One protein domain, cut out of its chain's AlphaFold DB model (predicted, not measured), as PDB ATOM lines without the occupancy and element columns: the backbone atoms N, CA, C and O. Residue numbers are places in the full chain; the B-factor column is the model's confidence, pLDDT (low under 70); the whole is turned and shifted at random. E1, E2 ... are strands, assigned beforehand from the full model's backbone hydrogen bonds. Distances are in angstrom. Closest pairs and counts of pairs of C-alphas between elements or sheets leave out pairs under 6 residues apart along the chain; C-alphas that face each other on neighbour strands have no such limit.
ATOM      1  N   ARG A   3      41.126 -16.768  48.981       94.62
ATOM      2  CA  ARG A   3      40.708 -16.526  50.357       94.62
ATOM      3  C   ARG A   3      40.186 -15.097  50.430       94.62
ATOM      4  O   ARG A   3      40.814 -14.199  49.878       94.62
ATOM      5  N   PHE A   4      39.056 -14.919  51.102       96.25
ATOM      6  CA  PHE A   4      38.422 -13.628  51.339       96.25
ATOM      7  C   PHE A   4      38.030 -13.576  52.815       96.25
ATOM      8  O   PHE A   4      37.083 -14.244  53.227       96.25
ATOM      9  N   GLN A   5      38.813 -12.862  53.618       95.25
ATOM     10  CA  GLN A   5      38.599 -12.736  55.055       95.25
ATOM     11  C   GLN A   5      38.100 -11.336  55.356       95.25
ATOM     12  O   GLN A   5      38.776 -10.347  55.072       95.25
ATOM     13  N   THR A   6      36.929 -11.272  55.962       95.25
ATOM     14  CA  THR A   6      36.295 -10.022  56.355       95.25
ATOM     15  C   THR A   6      35.714 -10.163  57.753       95.25
ATOM     16  O   THR A   6      35.687 -11.261  58.316       95.25
ATOM     17  N   ASP A   7      35.369  -9.032  58.344       93.94
ATOM     18  CA  ASP A   7      34.759  -8.925  59.662       93.94
ATOM     19  C   ASP A   7      34.090  -7.547  59.763       93.94
ATOM     20  O   ASP A   7      34.257  -6.700  58.880       93.94
ATOM     21  N   VAL A   8      33.399  -7.277  60.867       93.75
ATOM     22  CA  VAL A   8      32.968  -5.924  61.219       93.75
ATOM     23  C   VAL A   8      34.157  -4.963  61.090       93.75
ATOM     24  O   VAL A   8      35.283  -5.280  61.475       93.75
ATOM     25  N   SER A   9      33.901  -3.774  60.546       92.06
ATOM     26  CA  SER A   9      34.866  -2.726  60.187       92.06
ATOM     27  C   SER A   9      35.815  -3.024  59.021       92.06
ATOM     28  O   SER A   9      36.646  -2.168  58.715       92.06
ATOM     29  N   LYS A  10      35.686  -4.170  58.338       93.94
ATOM     30  CA  LYS A  10      36.461  -4.491  57.131       93.94
ATOM     31  C   LYS A  10      35.592  -4.485  55.882       93.94
ATOM     32  O   LYS A  10      34.456  -4.936  55.907       93.94
ATOM     33  N   VAL A  11      36.131  -3.958  54.786       94.81
ATOM     34  CA  VAL A  11      35.437  -3.846  53.498       94.81
ATOM     35  C   VAL A  11      36.421  -4.167  52.372       94.81
ATOM     36  O   VAL A  11      37.595  -3.778  52.407       94.81
ATOM     37  N   GLY A  12      35.943  -4.873  51.351       95.50
ATOM     38  CA  GLY A  12      36.768  -5.268  50.215       95.50
ATOM     39  C   GLY A  12      35.979  -5.950  49.106       95.50
ATOM     40  O   GLY A  12      34.860  -6.420  49.311       95.50
ATOM     41  N   SER A  13      36.573  -6.002  47.917       96.44
ATOM     42  CA  SER A  13      36.037  -6.714  46.753       96.44
ATOM     43  C   SER A  13      37.149  -7.521  46.101       96.44
ATOM     44  O   SER A  13      38.219  -6.987  45.809       96.44
ATOM     45  N   LEU A  14      36.886  -8.799  45.854       97.56
ATOM     46  CA  LEU A  14      37.710  -9.655  45.021       97.56
ATOM     47  C   LEU A  14      36.901 -10.080  43.814       97.56
ATOM     48  O   LEU A  14      35.840 -10.691  43.944       97.56
ATOM     49  N   GLU A  15      37.442  -9.808  42.640       97.00
ATOM     50  CA  GLU A  15      36.756  -9.998  41.376       97.00
ATOM     51  C   GLU A  15      37.584 -10.912  40.484       97.00
ATOM     52  O   GLU A  15      38.807 -10.793  40.410       97.00
ATOM     53  N   THR A  16      36.914 -11.840  39.811       97.75
ATOM     54  CA  THR A  16      37.496 -12.658  38.745       97.75
ATOM     55  C   THR A  16      36.631 -12.524  37.510       97.75
ATOM     56  O   THR A  16      35.407 -12.672  37.598       97.75
ATOM     57  N   THR A  17      37.256 -12.251  36.370       97.81
ATOM     58  CA  THR A  17      36.539 -11.871  35.153       97.81
ATOM     59  C   THR A  17      37.076 -12.645  33.962       97.81
ATOM     60  O   THR A  17      38.287 -12.755  33.771       97.81
ATOM     61  N   LEU A  18      36.167 -13.173  33.146       97.75
ATOM     62  CA  LEU A  18      36.449 -13.532  31.762       97.75
ATOM     63  C   LEU A  18      35.994 -12.389  30.862       97.75
ATOM     64  O   LEU A  18      34.827 -11.988  30.891       97.75
ATOM     65  N   GLU A  19      36.918 -11.884  30.060       96.06
ATOM     66  CA  GLU A  19      36.753 -10.675  29.259       96.06
ATOM     67  C   GLU A  19      36.889 -10.975  27.768       96.06
ATOM     68  O   GLU A  19      37.570 -11.920  27.360       96.06
ATOM     69  N   SER A  20      36.271 -10.132  26.946       95.50
ATOM     70  CA  SER A  20      36.563 -10.039  25.518       95.50
ATOM     71  C   SER A  20      36.699  -8.575  25.146       95.50
ATOM     72  O   SER A  20      35.813  -7.776  25.444       95.50
ATOM     73  N   ASP A  21      37.811  -8.232  24.500       93.19
ATOM     74  CA  ASP A  21      38.057  -6.897  23.945       93.19
ATOM     75  C   ASP A  21      37.882  -5.773  24.991       93.19
ATOM     76  O   ASP A  21      37.234  -4.755  24.745       93.19
ATOM     77  N   GLY A  22      38.428  -5.995  26.195       89.00
ATOM     78  CA  GLY A  22      38.379  -5.054  27.321       89.00
ATOM     79  C   GLY A  22      37.012  -4.931  28.006       89.00
ATOM     80  O   GLY A  22      36.810  -4.013  28.799       89.00
ATOM     81  N   LYS A  23      36.055  -5.816  27.696       94.19
ATOM     82  CA  LYS A  23      34.718  -5.825  28.302       94.19
ATOM     83  C   LYS A  23      34.493  -7.089  29.137       94.19
ATOM     84  O   LYS A  23      34.774  -8.187  28.647       94.19
ATOM     85  N   PRO A  24      33.920  -6.971  30.350       96.44
ATOM     86  CA  PRO A  24      33.583  -8.124  31.173       96.44
ATOM     87  C   PRO A  24      32.439  -8.920  30.534       96.44
ATOM     88  O   PRO A  24      31.346  -8.397  30.303       96.44
ATOM     89  N   ILE A  25      32.683 -10.202  30.263       98.06
ATOM     90  CA  ILE A  25      31.668 -11.129  29.756       98.06
ATOM     91  C   ILE A  25      31.058 -11.912  30.907       98.06
ATOM     92  O   ILE A  25      29.844 -11.888  31.086       98.06
ATOM     93  N   PHE A  26      31.895 -12.584  31.693       98.31
ATOM     94  CA  PHE A  26      31.483 -13.261  32.914       98.31
ATOM     95  C   PHE A  26      32.303 -12.720  34.067       98.31
ATOM     96  O   PHE A  26      33.523 -12.637  33.960       98.31
ATOM     97  N   GLN A  27      31.649 -12.394  35.171       98.38
ATOM     98  CA  GLN A  27      32.324 -11.890  36.358       98.38
ATOM     99  C   GLN A  27      31.798 -12.621  37.582       98.38
ATOM    100  O   GLN A  27      30.595 -12.861  37.688       98.38
ATOM    101  N   MET A  28      32.694 -12.963  38.500       98.62
ATOM    102  CA  MET A  28      32.361 -13.476  39.824       98.62
ATOM    103  C   MET A  28      33.062 -12.611  40.860       98.62
ATOM    104  O   MET A  28      34.281 -12.435  40.796       98.62
ATOM    105  N   ILE A  29      32.287 -12.092  41.804       98.31
ATOM    106  CA  ILE A  29      32.730 -11.150  42.822       98.31
ATOM    107  C   ILE A  29      32.430 -11.737  44.198       98.31
ATOM    108  O   ILE A  29      31.313 -12.190  44.456       98.31
ATOM    109  N   LEU A  30      33.430 -11.707  45.077       98.25
ATOM    110  CA  LEU A  30      33.256 -11.810  46.520       98.25
ATOM    111  C   LEU A  30      33.421 -10.417  47.106       98.25
ATOM    112  O   LEU A  30      34.453  -9.784  46.891       98.25
ATOM    113  N   LYS A  31      32.412  -9.933  47.824       96.50
ATOM    114  CA  LYS A  31      32.411  -8.569  48.343       96.50
ATOM    115  C   LYS A  31      31.874  -8.511  49.758       96.50
ATOM    116  O   LYS A  31      30.810  -9.055  50.034       96.50
ATOM    117  N   ASP A  32      32.571  -7.780  50.610       95.06
ATOM    118  CA  ASP A  32      31.974  -7.197  51.803       95.06
ATOM    119  C   ASP A  32      31.754  -5.717  51.513       95.06
ATOM    120  O   ASP A  32      32.678  -5.011  51.107       95.06
ATOM    121  N   ASN A  33      30.511  -5.268  51.632       88.25
ATOM    122  CA  ASN A  33      30.099  -3.896  51.365       88.25
ATOM    123  C   ASN A  33      29.573  -3.187  52.620       88.25
ATOM    124  O   ASN A  33      28.974  -2.117  52.489       88.25
ATOM    125  N   SER A  34      29.759  -3.762  53.814       88.94
ATOM    126  CA  SER A  34      29.262  -3.186  55.058       88.94
ATOM    127  C   SER A  34      30.288  -3.267  56.181       88.94
ATOM    128  O   SER A  34      30.450  -4.290  56.831       88.94
ATOM    129  N   ALA A  35      30.850  -2.118  56.548       88.62
ATOM    130  CA  ALA A  35      31.675  -2.004  57.750       88.62
ATOM    131  C   ALA A  35      30.909  -2.296  59.061       88.62
ATOM    132  O   ALA A  35      31.517  -2.363  60.125       88.62
ATOM    133  N   LEU A  36      29.581  -2.450  59.010       92.44
ATOM    134  CA  LEU A  36      28.728  -2.662  60.182       92.44
ATOM    135  C   LEU A  36      28.421  -4.138  60.449       92.44
ATOM    136  O   LEU A  36      27.858  -4.459  61.494       92.44
ATOM    137  N   SER A  37      28.738  -5.042  59.521       91.75
ATOM    138  CA  SER A  37      28.422  -6.460  59.685       91.75
ATOM    139  C   SER A  37      29.343  -7.342  58.865       91.75
ATOM    140  O   SER A  37      29.520  -7.075  57.685       91.75
ATOM    141  N   ASP A  38      29.796  -8.446  59.450       92.56
ATOM    142  CA  ASP A  38      30.544  -9.485  58.743       92.56
ATOM    143  C   ASP A  38      29.650 -10.207  57.720       92.56
ATOM    144  O   ASP A  38      28.809 -11.045  58.075       92.56
ATOM    145  N   ARG A  39      29.789  -9.849  56.437       94.38
ATOM    146  CA  ARG A  39      29.025 -10.453  55.339       94.38
ATOM    147  C   ARG A  39      29.904 -10.651  54.119       94.38
ATOM    148  O   ARG A  39      30.624  -9.760  53.694       94.38
ATOM    149  N   ILE A  40      29.742 -11.802  53.475       96.94
ATOM    150  CA  ILE A  40      30.310 -12.040  52.150       96.94
ATOM    151  C   ILE A  40      29.160 -12.157  51.162       96.94
ATOM    152  O   ILE A  40      28.333 -13.061  51.264       96.94
ATOM    153  N   TRP A  41      29.124 -11.253  50.193       97.88
ATOM    154  CA  TRP A  41      28.263 -11.332  49.025       97.88
ATOM    155  C   TRP A  41      28.987 -12.044  47.898       97.88
ATOM    156  O   TRP A  41      30.109 -11.689  47.544       97.88
ATOM    157  N   TRP A  42      28.317 -13.026  47.315       98.62
ATOM    158  CA  TRP A  42      28.693 -13.630  46.054       98.62
ATOM    159  C   TRP A  42      27.814 -13.056  44.952       98.62
ATOM    160  O   TRP A  42      26.602 -13.284  44.911       98.62
ATOM    161  N   MET A  43      28.440 -12.294  44.063       98.69
ATOM    162  CA  MET A  43      27.766 -11.663  42.937       98.69
ATOM    163  C   MET A  43      28.317 -12.238  41.640       98.69
ATOM    164  O   MET A  43      29.524 -12.435  41.510       98.69
ATOM    165  N   CYS A  44      27.447 -12.519  40.676       98.75
ATOM    166  CA  CYS A  44      27.864 -12.942  39.341       98.75
ATOM    167  C   CYS A  44      27.187 -12.093  38.283       98.75
ATOM    168  O   CYS A  44      25.996 -11.792  38.398       98.75
ATOM    169  N   TYR A  45      27.938 -11.766  37.238       98.62
ATOM    170  CA  TYR A  45      27.451 -10.990  36.110       98.62
ATOM    171  C   TYR A  45      27.627 -11.752  34.800       98.62
ATOM    172  O   TYR A  45      28.621 -12.456  34.607       98.62
ATOM    173  N   TYR A  46      26.676 -11.552  33.890       98.19
ATOM    174  CA  TYR A  46      26.801 -11.875  32.473       98.19
ATOM    175  C   TYR A  46      26.607 -10.594  31.658       98.19
ATOM    176  O   TYR A  46      25.562  -9.962  31.770       98.19
ATOM    177  N   LYS A  47      27.613 -10.171  30.882       96.50
ATOM    178  CA  LYS A  47      27.598  -8.929  30.081       96.50
ATOM    179  C   LYS A  47      27.069  -7.712  30.855       96.50
ATOM    180  O   LYS A  47      26.163  -7.017  30.404       96.50
ATOM    181  N   ASN A  48      27.634  -7.468  32.039       94.88
ATOM    182  CA  ASN A  48      27.249  -6.381  32.950       94.88
ATOM    183  C   ASN A  48      25.832  -6.488  33.564       94.88
ATOM    184  O   ASN A  48      25.437  -5.626  34.346       94.88
ATOM    185  N   GLN A  49      25.074  -7.551  33.285       97.25
ATOM    186  CA  GLN A  49      23.824  -7.854  33.980       97.25
ATOM    187  C   GLN A  49      24.107  -8.701  35.221       97.25
ATOM    188  O   GLN A  49      24.702  -9.773  35.119       97.25
ATOM    189  N   LEU A  50      23.651  -8.239  36.387       98.31
ATOM    190  CA  LEU A  50      23.701  -9.004  37.634       98.31
ATOM    191  C   LEU A  50      22.742 -10.198  37.541       98.31
ATOM    192  O   LEU A  50      21.538 -10.014  37.365       98.31
ATOM    193  N   VAL A  51      23.275 -11.414  37.660       98.56
ATOM    194  CA  VAL A  51      22.510 -12.671  37.544       98.56
ATOM    195  C   VAL A  51      22.520 -13.495  38.831       98.56
ATOM    196  O   VAL A  51      21.603 -14.274  39.064       98.56
ATOM    197  N   VAL A  52      23.509 -13.289  39.703       98.62
ATOM    198  CA  VAL A  52      23.545 -13.850  41.064       98.62
ATOM    199  C   VAL A  52      23.849 -12.724  42.038       98.62
ATOM    200  O   VAL A  52      24.766 -11.951  41.787       98.62
ATOM    201  N   ASN A  53      23.108 -12.653  43.142       98.00
ATOM    202  CA  ASN A  53      23.349 -11.721  44.241       98.00
ATOM    203  C   ASN A  53      22.983 -12.389  45.570       98.00
ATOM    204  O   ASN A  53      21.846 -12.285  46.030       98.00
ATOM    205  N   GLU A  54      23.919 -13.139  46.149       97.94
ATOM    206  CA  GLU A  54      23.647 -13.984  47.313       97.94
ATOM    207  C   GLU A  54      24.582 -13.682  48.474       97.94
ATOM    208  O   GLU A  54      25.801 -13.666  48.318       97.94
ATOM    209  N   GLN A  55      24.011 -13.500  49.663       97.75
ATOM    210  CA  GLN A  55      24.783 -13.463  50.895       97.75
ATOM    211  C   GLN A  55      25.157 -14.895  51.296       97.75
ATOM    212  O   GLN A  55      24.293 -15.761  51.439       97.75
ATOM    213  N   LEU A  56      26.449 -15.144  51.489       97.38
ATOM    214  CA  LEU A  56      26.967 -16.440  51.905       97.38
ATOM    215  C   LEU A  56      26.786 -16.648  53.413       97.38
ATOM    216  O   LEU A  56      26.971 -15.732  54.215       97.38
ATOM    217  N   ASP A  57      26.451 -17.878  53.798       96.38
ATOM    218  CA  ASP A  57      26.314 -18.276  55.201       96.38
ATOM    219  C   ASP A  57      27.681 -18.272  55.892       96.38
ATOM    220  O   ASP A  57      28.553 -19.085  55.573       96.38
ATOM    221  N   ARG A  58      27.864 -17.367  56.857       95.00
ATOM    222  CA  ARG A  58      29.122 -17.191  57.592       95.00
ATOM    223  C   ARG A  58      29.480 -18.360  58.505       95.00
ATOM    224  O   ARG A  58      30.653 -18.508  58.824       95.00
ATOM    225  N   ASN A  59      28.538 -19.248  58.831       94.19
ATOM    226  CA  ASN A  59      28.855 -20.502  59.526       94.19
ATOM    227  C   ASN A  59      29.564 -21.509  58.606       94.19
ATOM    228  O   ASN A  59      30.269 -22.403  59.067       94.19
ATOM    229  N   ILE A  60      29.376 -21.367  57.291       94.50
ATOM    230  CA  ILE A  60      29.913 -22.277  56.277       94.50
ATOM    231  C   ILE A  60      31.120 -21.648  55.580       94.50
ATOM    232  O   ILE A  60      32.138 -22.310  55.394       94.50
ATOM    233  N   PHE A  61      31.035 -20.376  55.208       96.00
ATOM    234  CA  PHE A  61      32.098 -19.621  54.555       96.00
ATOM    235  C   PHE A  61      32.843 -18.793  55.595       96.00
ATOM    236  O   PHE A  61      32.675 -17.583  55.627       96.00
ATOM    237  N   THR A  62      33.619 -19.440  56.462       94.88
ATOM    238  CA  THR A  62      34.391 -18.813  57.548       94.88
ATOM    239  C   THR A  62      35.748 -18.278  57.064       94.88
ATOM    240  O   THR A  62      36.240 -18.653  55.998       94.88
ATOM    241  N   ASN A  63      36.387 -17.402  57.849       94.62
ATOM    242  CA  ASN A  63      37.653 -16.746  57.476       94.62
ATOM    243  C   ASN A  63      38.851 -17.706  57.332       94.62
ATOM    244  O   ASN A  63      39.810 -17.391  56.630       94.62
ATOM    245  N   ASP A  64      38.844 -18.869  57.974       91.19
ATOM    246  CA  ASP A  64      39.913 -19.866  57.863       91.19
ATOM    247  C   ASP A  64      39.877 -20.632  56.528       91.19
ATOM    248  O   ASP A  64      40.903 -21.164  56.083       91.19
ATOM    249  N   LYS A  65      38.735 -20.633  55.832       92.31
ATOM    250  CA  LYS A  65      38.535 -21.425  54.617       92.31
ATOM    251  C   LYS A  65      39.044 -20.709  53.370       92.31
ATOM    252  O   LYS A  65      39.062 -19.483  53.259       92.31
ATOM    253  N   PHE A  66      39.457 -21.511  52.394       94.38
ATOM    254  CA  PHE A  66      39.554 -21.036  51.019       94.38
ATOM    255  C   PHE A  66      38.168 -21.098  50.376       94.38
ATOM    256  O   PHE A  66      37.329 -21.906  50.754       94.38
ATOM    257  N   ILE A  67      37.935 -20.254  49.382       96.38
ATOM    258  CA  ILE A  67      36.713 -20.195  48.594       96.38
ATOM    259  C   ILE A  67      37.080 -20.499  47.142       96.38
ATOM    260  O   ILE A  67      37.979 -19.899  46.545       96.38
ATOM    261  N   GLN A  68      36.403 -21.469  46.549       96.19
ATOM    262  CA  GLN A  68      36.488 -21.748  45.128       96.19
ATOM    263  C   GLN A  68      35.343 -21.042  44.410       96.19
ATOM    264  O   GLN A  68      34.181 -21.327  44.674       96.19
ATOM    265  N   LEU A  69      35.702 -20.149  43.490       97.81
ATOM    266  CA  LEU A  69      34.819 -19.617  42.460       97.81
ATOM    267  C   LEU A  69      35.006 -20.472  41.206       97.81
ATOM    268  O   LEU A  69      36.145 -20.749  40.816       97.81
ATOM    269  N   GLU A  70      33.910 -20.928  40.613       97.38
ATOM    270  CA  GLU A  70      33.919 -21.744  39.404       97.38
ATOM    271  C   GLU A  70      32.835 -21.275  38.433       97.38
ATOM    272  O   GLU A  70      31.690 -21.039  38.817       97.38
ATOM    273  N   LEU A  71      33.214 -21.185  37.162       98.00
ATOM    274  CA  LEU A  71      32.343 -20.882  36.038       98.00
ATOM    275  C   LEU A  71      32.495 -21.995  35.003       98.00
ATOM    276  O   LEU A  71      33.612 -22.372  34.650       98.00
ATOM    277  N   GLN A  72      31.374 -22.489  34.492       97.25
ATOM    278  CA  GLN A  72      31.330 -23.511  33.454       97.25
ATOM    279  C   GLN A  72      30.392 -23.065  32.328       97.25
ATOM    280  O   GLN A  72      29.267 -22.651  32.599       97.25
ATOM    281  N   LYS A  73      30.844 -23.166  31.073       95.88
ATOM    282  CA  LYS A  73      30.065 -22.846  29.866       95.88
ATOM    283  C   LYS A  73      29.985 -24.069  28.951       95.88
ATOM    284  O   LYS A  73      31.020 -24.612  28.580       95.88
ATOM    285  N   PHE A  74      28.772 -24.459  28.560       95.31
ATOM    286  CA  PHE A  74      28.484 -25.499  27.564       95.31
ATOM    287  C   PHE A  74      27.412 -24.986  26.603       95.31
ATOM    288  O   PHE A  74      26.228 -24.959  26.939       95.31
ATOM    289  N   GLY A  75      27.829 -24.540  25.416       94.81
ATOM    290  CA  GLY A  75      26.935 -23.837  24.495       94.81
ATOM    291  C   GLY A  75      26.276 -22.641  25.189       94.81
ATOM    292  O   GLY A  75      26.973 -21.759  25.695       94.81
ATOM    293  N   ASN A  76      24.944 -22.651  25.249       97.56
ATOM    294  CA  ASN A  76      24.135 -21.618  25.901       97.56
ATOM    295  C   ASN A  76      23.979 -21.798  27.421       97.56
ATOM    296  O   ASN A  76      23.478 -20.898  28.095       97.56
ATOM    297  N   SER A  77      24.394 -22.945  27.968       97.38
ATOM    298  CA  SER A  77      24.291 -23.252  29.395       97.38
ATOM    299  C   SER A  77      25.500 -22.715  30.149       97.38
ATOM    300  O   SER A  77      26.637 -23.112  29.882       97.38
ATOM    301  N   ILE A  78      25.246 -21.865  31.139       98.19
ATOM    302  CA  ILE A  78      26.249 -21.274  32.023       98.19
ATOM    303  C   ILE A  78      25.970 -21.715  33.453       98.19
ATOM    304  O   ILE A  78      24.832 -21.676  33.905       98.19
ATOM    305  N   VAL A  79      27.000 -22.116  34.190       98.50
ATOM    306  CA  VAL A  79      26.865 -22.479  35.600       98.50
ATOM    307  C   VAL A  79      27.914 -21.753  36.418       98.50
ATOM    308  O   VAL A  79      29.110 -21.941  36.206       98.50
ATOM    309  N   PHE A  80      27.452 -20.959  37.379       98.69
ATOM    310  CA  PHE A  80      28.291 -20.354  38.404       98.69
ATOM    311  C   PHE A  80      28.239 -21.203  39.672       98.69
ATOM    312  O   PHE A  80      27.166 -21.666  40.077       98.69
ATOM    313  N   ARG A  81      29.385 -21.404  40.322       98.56
ATOM    314  CA  ARG A  81      29.470 -22.105  41.603       98.56
ATOM    315  C   ARG A  81      30.403 -21.406  42.574       98.56
ATOM    316  O   ARG A  81      31.453 -20.892  42.190       98.56
ATOM    317  N   VAL A  82      30.042 -21.463  43.849       98.38
ATOM    318  CA  VAL A  82      30.899 -21.031  44.953       98.38
ATOM    319  C   VAL A  82      30.963 -22.124  46.011       98.38
ATOM    320  O   VAL A  82      29.966 -22.791  46.304       98.38
ATOM    321  N   SER A  83      32.153 -22.393  46.539       97.31
ATOM    322  CA  SER A  83      32.362 -23.489  47.493       97.31
ATOM    323  C   SER A  83      33.410 -23.135  48.540       97.31
ATOM    324  O   SER A  83      34.495 -22.709  48.145       97.31
ATOM    325  N   PRO A  84      33.165 -23.347  49.845       95.94
ATOM    326  CA  PRO A  84      34.233 -23.354  50.826       95.94
ATOM    327  C   PRO A  84      35.055 -24.630  50.651       95.94
ATOM    328  O   PRO A  84      34.524 -25.720  50.412       95.94
ATOM    329  N   TRP A  85      36.360 -24.480  50.786       91.00
ATOM    330  CA  TRP A  85      37.336 -25.539  50.635       91.00
ATOM    331  C   TRP A  85      38.046 -25.784  51.961       91.00
ATOM    332  O   TRP A  85      38.594 -24.858  52.569       91.00
ATOM    333  N   VAL A  86      38.060 -27.044  52.390       84.75
ATOM    334  CA  VAL A  86      38.586 -27.481  53.688       84.75
ATOM    335  C   VAL A  86      39.874 -28.267  53.466       84.75
ATOM    336  O   VAL A  86      39.904 -29.494  53.558       84.75
ATOM    337  N   GLY A  87      40.954 -27.556  53.130       76.56
ATOM    338  CA  GLY A  87      42.287 -28.142  52.935       76.56
ATOM    339  C   GLY A  87      42.267 -29.400  52.055       76.56
ATOM    340  O   GLY A  87      41.763 -29.379  50.935       76.56
ATOM    341  N   ASN A  88      42.768 -30.522  52.575       76.25
ATOM    342  CA  ASN A  88      42.815 -31.791  51.835       76.25
ATOM    343  C   ASN A  88      41.472 -32.542  51.765       76.25
ATOM    344  O   ASN A  88      41.380 -33.537  51.054       76.25
ATOM    345  N   ARG A  89      40.426 -32.098  52.479       77.31
ATOM    346  CA  ARG A  89      39.094 -32.739  52.464       77.31
ATOM    347  C   ARG A  89      38.231 -32.312  51.273       77.31
ATOM    348  O   ARG A  89      37.180 -32.900  51.049       77.31
ATOM    349  N   GLY A  90      38.664 -31.312  50.505       82.50
ATOM    350  CA  GLY A  90      37.938 -30.843  49.328       82.50
ATOM    351  C   GLY A  90      36.851 -29.812  49.642       82.50
ATOM    352  O   GLY A  90      36.984 -29.009  50.568       82.50
ATOM    353  N   ARG A  91      35.783 -29.811  48.834       86.69
ATOM    354  CA  ARG A  91      34.629 -28.907  48.985       86.69
ATOM    355  C   ARG A  91      33.732 -29.387  50.119       86.69
ATOM    356  O   ARG A  91      33.303 -30.533  50.107       86.69
ATOM    357  N   GLU A  92      33.382 -28.495  51.037       87.69
ATOM    358  CA  GLU A  92      32.417 -28.804  52.103       87.69
ATOM    359  C   GLU A  92      30.971 -28.648  51.627       87.69
ATOM    360  O   GLU A  92      30.125 -29.507  51.856       87.69
ATOM    361  N   LYS A  93      30.692 -27.552  50.916       91.75
ATOM    362  CA  LYS A  93      29.389 -27.258  50.316       91.75
ATOM    363  C   LYS A  93      29.592 -26.572  48.976       91.75
ATOM    364  O   LYS A  93      30.507 -25.777  48.818       91.75
ATOM    365  N   THR A  94      28.743 -26.858  47.997       96.31
ATOM    366  CA  THR A  94      28.769 -26.159  46.705       96.31
ATOM    367  C   THR A  94      27.423 -25.501  46.471       96.31
ATOM    368  O   THR A  94      26.410 -26.187  46.359       96.31
ATOM    369  N   ILE A  95      27.407 -24.174  46.380       98.12
ATOM    370  CA  ILE A  95      26.245 -23.441  45.877       98.12
ATOM    371  C   ILE A  95      26.370 -23.414  44.354       98.12
ATOM    372  O   ILE A  95      27.421 -23.051  43.834       98.12
ATOM    373  N   THR A  96      25.318 -23.838  43.650       98.50
ATOM    374  CA  THR A  96      25.278 -23.920  42.182       98.50
ATOM    375  C   THR A  96      24.141 -23.063  41.639       98.50
ATOM    376  O   THR A  96      23.001 -23.168  42.104       98.50
ATOM    377  N   ARG A  97      24.451 -22.236  40.638       98.62
ATOM    378  CA  ARG A  97      23.503 -21.365  39.937       98.62
ATOM    379  C   ARG A  97      23.607 -21.569  38.424       98.62
ATOM    380  O   ARG A  97      24.523 -21.026  37.803       98.62
ATOM    381  N   PRO A  98      22.725 -22.404  37.847       98.38
ATOM    382  CA  PRO A  98      22.651 -22.607  36.410       98.38
ATOM    383  C   PRO A  98      21.807 -21.517  35.741       98.38
ATOM    384  O   PRO A  98      20.790 -21.083  36.277       98.38
ATOM    385  N   PHE A  99      22.212 -21.126  34.540       98.38
ATOM    386  CA  PHE A  99      21.531 -20.177  33.671       98.38
ATOM    387  C   PHE A  99      21.607 -20.654  32.224       98.38
ATOM    388  O   PHE A  99      22.506 -21.401  31.838       98.38
ATOM    389  N   THR A 100      20.671 -20.190  31.404       98.19
ATOM    390  CA  THR A 100      20.736 -20.326  29.949       98.19
ATOM    391  C   THR A 100      20.609 -18.942  29.340       98.19
ATOM    392  O   THR A 100      19.626 -18.252  29.602       98.19
ATOM    393  N   PHE A 101      21.589 -18.544  28.532       97.50
ATOM    394  CA  PHE A 101      21.547 -17.286  27.784       97.50
ATOM    395  C   PHE A 101      21.540 -17.597  26.293       97.50
ATOM    396  O   PHE A 101      22.312 -18.438  25.834       97.50
ATOM    397  N   ALA A 102      20.660 -16.937  25.540       97.00
ATOM    398  CA  ALA A 102      20.428 -17.242  24.126       97.00
ATOM    399  C   ALA A 102      21.691 -17.091  23.261       97.00
ATOM    400  O   ALA A 102      21.869 -17.814  22.284       97.00
ATOM    401  N   ASP A 103      22.569 -16.172  23.645       96.62
ATOM    402  CA  ASP A 103      23.790 -15.791  22.949       96.62
ATOM    403  C   ASP A 103      25.064 -16.343  23.605       96.62
ATOM    404  O   ASP A 103      26.160 -16.123  23.094       96.62
ATOM    405  N   ALA A 104      24.972 -17.084  24.715       95.38
ATOM    406  CA  ALA A 104      26.163 -17.534  25.432       95.38
ATOM    407  C   ALA A 104      27.091 -18.396  24.566       95.38
ATOM    408  O   ALA A 104      28.306 -18.242  24.688       95.38
ATOM    409  N   ALA A 105      26.565 -19.244  23.673       94.94
ATOM    410  CA  ALA A 105      27.375 -20.110  22.815       94.94
ATOM    411  C   ALA A 105      28.348 -19.321  21.929       94.94
ATOM    412  O   ALA A 105      29.536 -19.648  21.909       94.94
ATOM    413  N   SER A 106      27.865 -18.270  21.263       95.06
ATOM    414  CA  SER A 106      28.633 -17.469  20.302       95.06
ATOM    415  C   SER A 106      29.509 -16.399  20.950       95.06
ATOM    416  O   SER A 106      30.332 -15.785  20.277       95.06
ATOM    417  N   VAL A 107      29.356 -16.164  22.253       94.19
ATOM    418  CA  VAL A 107      30.163 -15.171  22.960       94.19
ATOM    419  C   VAL A 107      31.545 -15.727  23.276       94.19
ATOM    420  O   VAL A 107      31.689 -16.728  23.987       94.19
ATOM    421  N   GLU A 108      32.558 -15.035  22.770       93.44
ATOM    422  CA  GLU A 108      33.960 -15.324  23.035       93.44
ATOM    423  C   GLU A 108      34.425 -14.746  24.374       93.44
ATOM    424  O   GLU A 108      33.911 -13.745  24.873       93.44
ATOM    425  N   THR A 109      35.439 -15.389  24.943       94.81
ATOM    426  CA  THR A 109      36.203 -14.905  26.094       94.81
ATOM    427  C   THR A 109      37.674 -15.073  25.761       94.81
ATOM    428  O   THR A 109      38.125 -16.195  25.520       94.81
ATOM    429  N   LYS A 110      38.415 -13.971  25.721       95.12
ATOM    430  CA  LYS A 110      39.803 -13.911  25.245       95.12
ATOM    431  C   LYS A 110      40.801 -13.741  26.385       95.12
ATOM    432  O   LYS A 110      41.972 -14.070  26.224       95.12
ATOM    433  N   GLN A 111      40.354 -13.212  27.521       95.69
ATOM    434  CA  GLN A 111      41.224 -12.818  28.624       95.69
ATOM    435  C   GLN A 111      40.623 -13.221  29.971       95.69
ATOM    436  O   GLN A 111      39.406 -13.316  30.124       95.69
ATOM    437  N   PHE A 112      41.504 -13.457  30.939       95.94
ATOM    438  CA  PHE A 112      41.167 -13.650  32.342       95.94
ATOM    439  C   PHE A 112      41.841 -12.550  33.156       95.94
ATOM    440  O   PHE A 112      43.044 -12.327  33.001       95.94
ATOM    441  N   SER A 113      41.089 -11.911  34.044       95.69
ATOM    442  CA  SER A 113      41.605 -10.922  34.985       95.69
ATOM    443  C   SER A 113      41.150 -11.235  36.410       95.69
ATOM    444  O   SER A 113      40.145 -11.916  36.646       95.69
ATOM    445  N   ALA A 114      41.930 -10.750  37.371       96.81
ATOM    446  CA  ALA A 114      41.561 -10.745  38.773       96.81
ATOM    447  C   ALA A 114      41.859  -9.369  39.362       96.81
ATOM    448  O   ALA A 114      42.938  -8.820  39.135       96.81
ATOM    449  N   TRP A 115      40.914  -8.827  40.123       96.19
ATOM    450  CA  TRP A 115      41.047  -7.513  40.733       96.19
ATOM    451  C   TRP A 115      40.723  -7.553  42.221       96.19
ATOM    452  O   TRP A 115      39.861  -8.305  42.669       96.19
ATOM    453  N   PHE A 116      41.456  -6.744  42.981       96.19
ATOM    454  CA  PHE A 116      41.376  -6.664  44.431       96.19
ATOM    455  C   PHE A 116      41.197  -5.199  44.797       96.19
ATOM    456  O   PHE A 116      42.088  -4.378  44.574       96.19
ATOM    457  N   MET A 117      40.039  -4.874  45.350       94.38
ATOM    458  CA  MET A 117      39.719  -3.535  45.815       94.38
ATOM    459  C   MET A 117      39.687  -3.530  47.338       94.38
ATOM    460  O   MET A 117      38.971  -4.319  47.955       94.38
ATOM    461  N   ARG A 118      40.415  -2.586  47.930       89.00
ATOM    462  CA  ARG A 118      40.261  -2.211  49.336       89.00
ATOM    463  C   ARG A 118      39.384  -0.972  49.466       89.00
ATOM    464  O   ARG A 118      39.403  -0.110  48.585       89.00
ATOM    465  N   ASP A 119      38.686  -0.858  50.587       84.56
ATOM    466  CA  ASP A 119      38.086   0.412  50.982       84.56
ATOM    467  C   ASP A 119      39.161   1.384  51.498       84.56
ATOM    468  O   ASP A 119      40.221   0.974  51.975       84.56
ATOM    469  N   LYS A 120      38.927   2.690  51.341       84.62
ATOM    470  CA  LYS A 120      39.868   3.736  51.776       84.62
ATOM    471  C   LYS A 120      39.607   4.199  53.214       84.62
ATOM    472  O   LYS A 120      40.521   4.710  53.856       84.62
ATOM    473  N   THR A 121      38.366   4.093  53.670       87.94
ATOM    474  CA  THR A 121      37.878   4.662  54.929       87.94
ATOM    475  C   THR A 121      37.870   3.621  56.042       87.94
ATOM    476  O   THR A 121      38.221   3.932  57.177       87.94
ATOM    477  N   TRP A 122      37.474   2.394  55.720       89.94
ATOM    478  CA  TRP A 122      37.375   1.275  56.651       89.94
ATOM    479  C   TRP A 122      38.599   0.361  56.571       89.94
ATOM    480  O   TRP A 122      39.462   0.519  55.706       89.94
ATOM    481  N   GLY A 123      38.686  -0.600  57.491       89.69
ATOM    482  CA  GLY A 123      39.718  -1.629  57.443       89.69
ATOM    483  C   GLY A 123      39.639  -2.446  56.151       89.69
ATOM    484  O   GLY A 123      38.574  -2.603  55.555       89.69
ATOM    485  N   GLU A 124      40.768  -2.997  55.715       91.00
ATOM    486  CA  GLU A 124      40.816  -3.823  54.508       91.00
ATOM    487  C   GLU A 124      40.506  -5.295  54.815       91.00
ATOM    488  O   GLU A 124      41.015  -5.882  55.777       91.00
ATOM    489  N   SER A 125      39.664  -5.911  53.981       94.38
ATOM    490  CA  SER A 125      39.508  -7.366  53.963       94.38
ATOM    491  C   SER A 125      40.817  -8.019  53.505       94.38
ATOM    492  O   SER A 125      41.474  -7.554  52.572       94.38
ATOM    493  N   THR A 126      41.200  -9.134  54.127       94.44
ATOM    494  CA  THR A 126      42.393  -9.882  53.715       94.44
ATOM    495  C   THR A 126      42.035 -10.800  52.551       94.44
ATOM    496  O   THR A 126      41.194 -11.691  52.681       94.44
ATOM    497  N   MET A 127      42.675 -10.592  51.401       96.25
ATOM    498  CA  MET A 127      42.311 -11.252  50.149       96.25
ATOM    499  C   MET A 127      43.519 -11.894  49.467       96.25
ATOM    500  O   MET A 127      44.575 -11.279  49.353       96.25
ATOM    501  N   TYR A 128      43.348 -13.117  48.960       94.06
ATOM    502  CA  TYR A 128      44.377 -13.840  48.206       94.06
ATOM    503  C   TYR A 128      43.765 -14.577  47.019       94.06
ATOM    504  O   TYR A 128      42.707 -15.188  47.154       94.06
ATOM    505  N   LEU A 129      44.459 -14.625  45.883       95.31
ATOM    506  CA  LEU A 129      44.219 -15.617  44.832       95.31
ATOM    507  C   LEU A 129      45.389 -16.596  44.843       95.31
ATOM    508  O   LEU A 129      46.506 -16.231  44.497       95.31
ATOM    509  N   ILE A 130      45.132 -17.831  45.267       93.56
ATOM    510  CA  ILE A 130      46.188 -18.841  45.437       93.56
ATOM    511  C   ILE A 130      46.316 -19.777  44.234       93.56
ATOM    512  O   ILE A 130      47.338 -20.428  44.064       93.56
TER     513      ILE A 130
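Overview. This is residues 3 to 130 of the 215 residues of an uncharacterized protein of Lactobacillus paracasei subsp. tolerans DSM 20258 (UniProt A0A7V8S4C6). Two sheets lie face to face as a sandwich: a twisted five-strand sheet makes one layer, and three strands, E6, E7 and E8, make the other over E3, E4 and E5. A small pair of strands, E1 and E10, sits beside E6 at one end of the smaller layer. The printed part has 128 residues with ten named strands, E1 to E10 in order along the chain, and no named helix; the class is all strand. The larger sheet runs E5, E4, E3, E2, E9, the smaller one E6, E7, E8, and both are antiparallel. The whole is compact, with a radius of gyration of the C-alphas of 14.9 A and spans of 42 by 35 by 23 A.

Arrangement. The largest sheet runs E5, residues 49 to 55, E4, residues 41 to 46, E3, residues 23 to 32, E2, residues 10 to 20, and E9, residues 111 to 118; E5 and E9 are its edge strands. E2 to E5 form a meander, each strand the antiparallel neighbour of the one before. N 14 and O 30 of E2 and E3 are 2.8 A apart, within hydrogen-bond range, as are N 29 and O 43 of E3 and E4, 2.8 A, N 42 and O 54 of E4 and E5, 2.8 A, and N 15 and O 115 of E2 and E9, 2.8 A. E3 bends by 81 degrees at residue 26. The second sheet, E6, residues 66 to 74, E7, residues 77 to 85, and E8, residues 95 to 100, is a meander too, with N 70 and O 81 2.9 A apart and N 97 and O 80 2.8 A apart. The parts of the two sheets that face each other are 9.8 A centre to centre, their strands at 25 degrees. The closest C-alphas of E4 and E7 are those of Cys 44 and Phe 80, 7.5 A apart. E1, residues 3 to 5, and E10, residues 126 to 129, are antiparallel neighbours, with N 5 and O 126 2.8 A apart. The closest C-alphas of E1 and E6 are those of Arg 3 and Phe 66, 4.7 A apart.

Along the chain. E2 is the longest strand by residues and measures 32.1 A from first to last C-alpha, E6 26.3 A, E7 25.0 A, E3 23.7 A and E9 23.3 A. E1 begins at C-alpha 3, (40.708, -16.526, 50.357), and E10 ends at C-alpha 129, (44.219, -15.617, 44.832).

Size, cuts and confidence. The C-alphas of Gly 75 and Thr 121 are the two farthest apart, 43.1 A. The printed part has no cut and no long link; the chain changes sheet at the links E5 to E6 and E8 to E9. The mean pLDDT of the printed part is 94.7, and no printed residue is under 70.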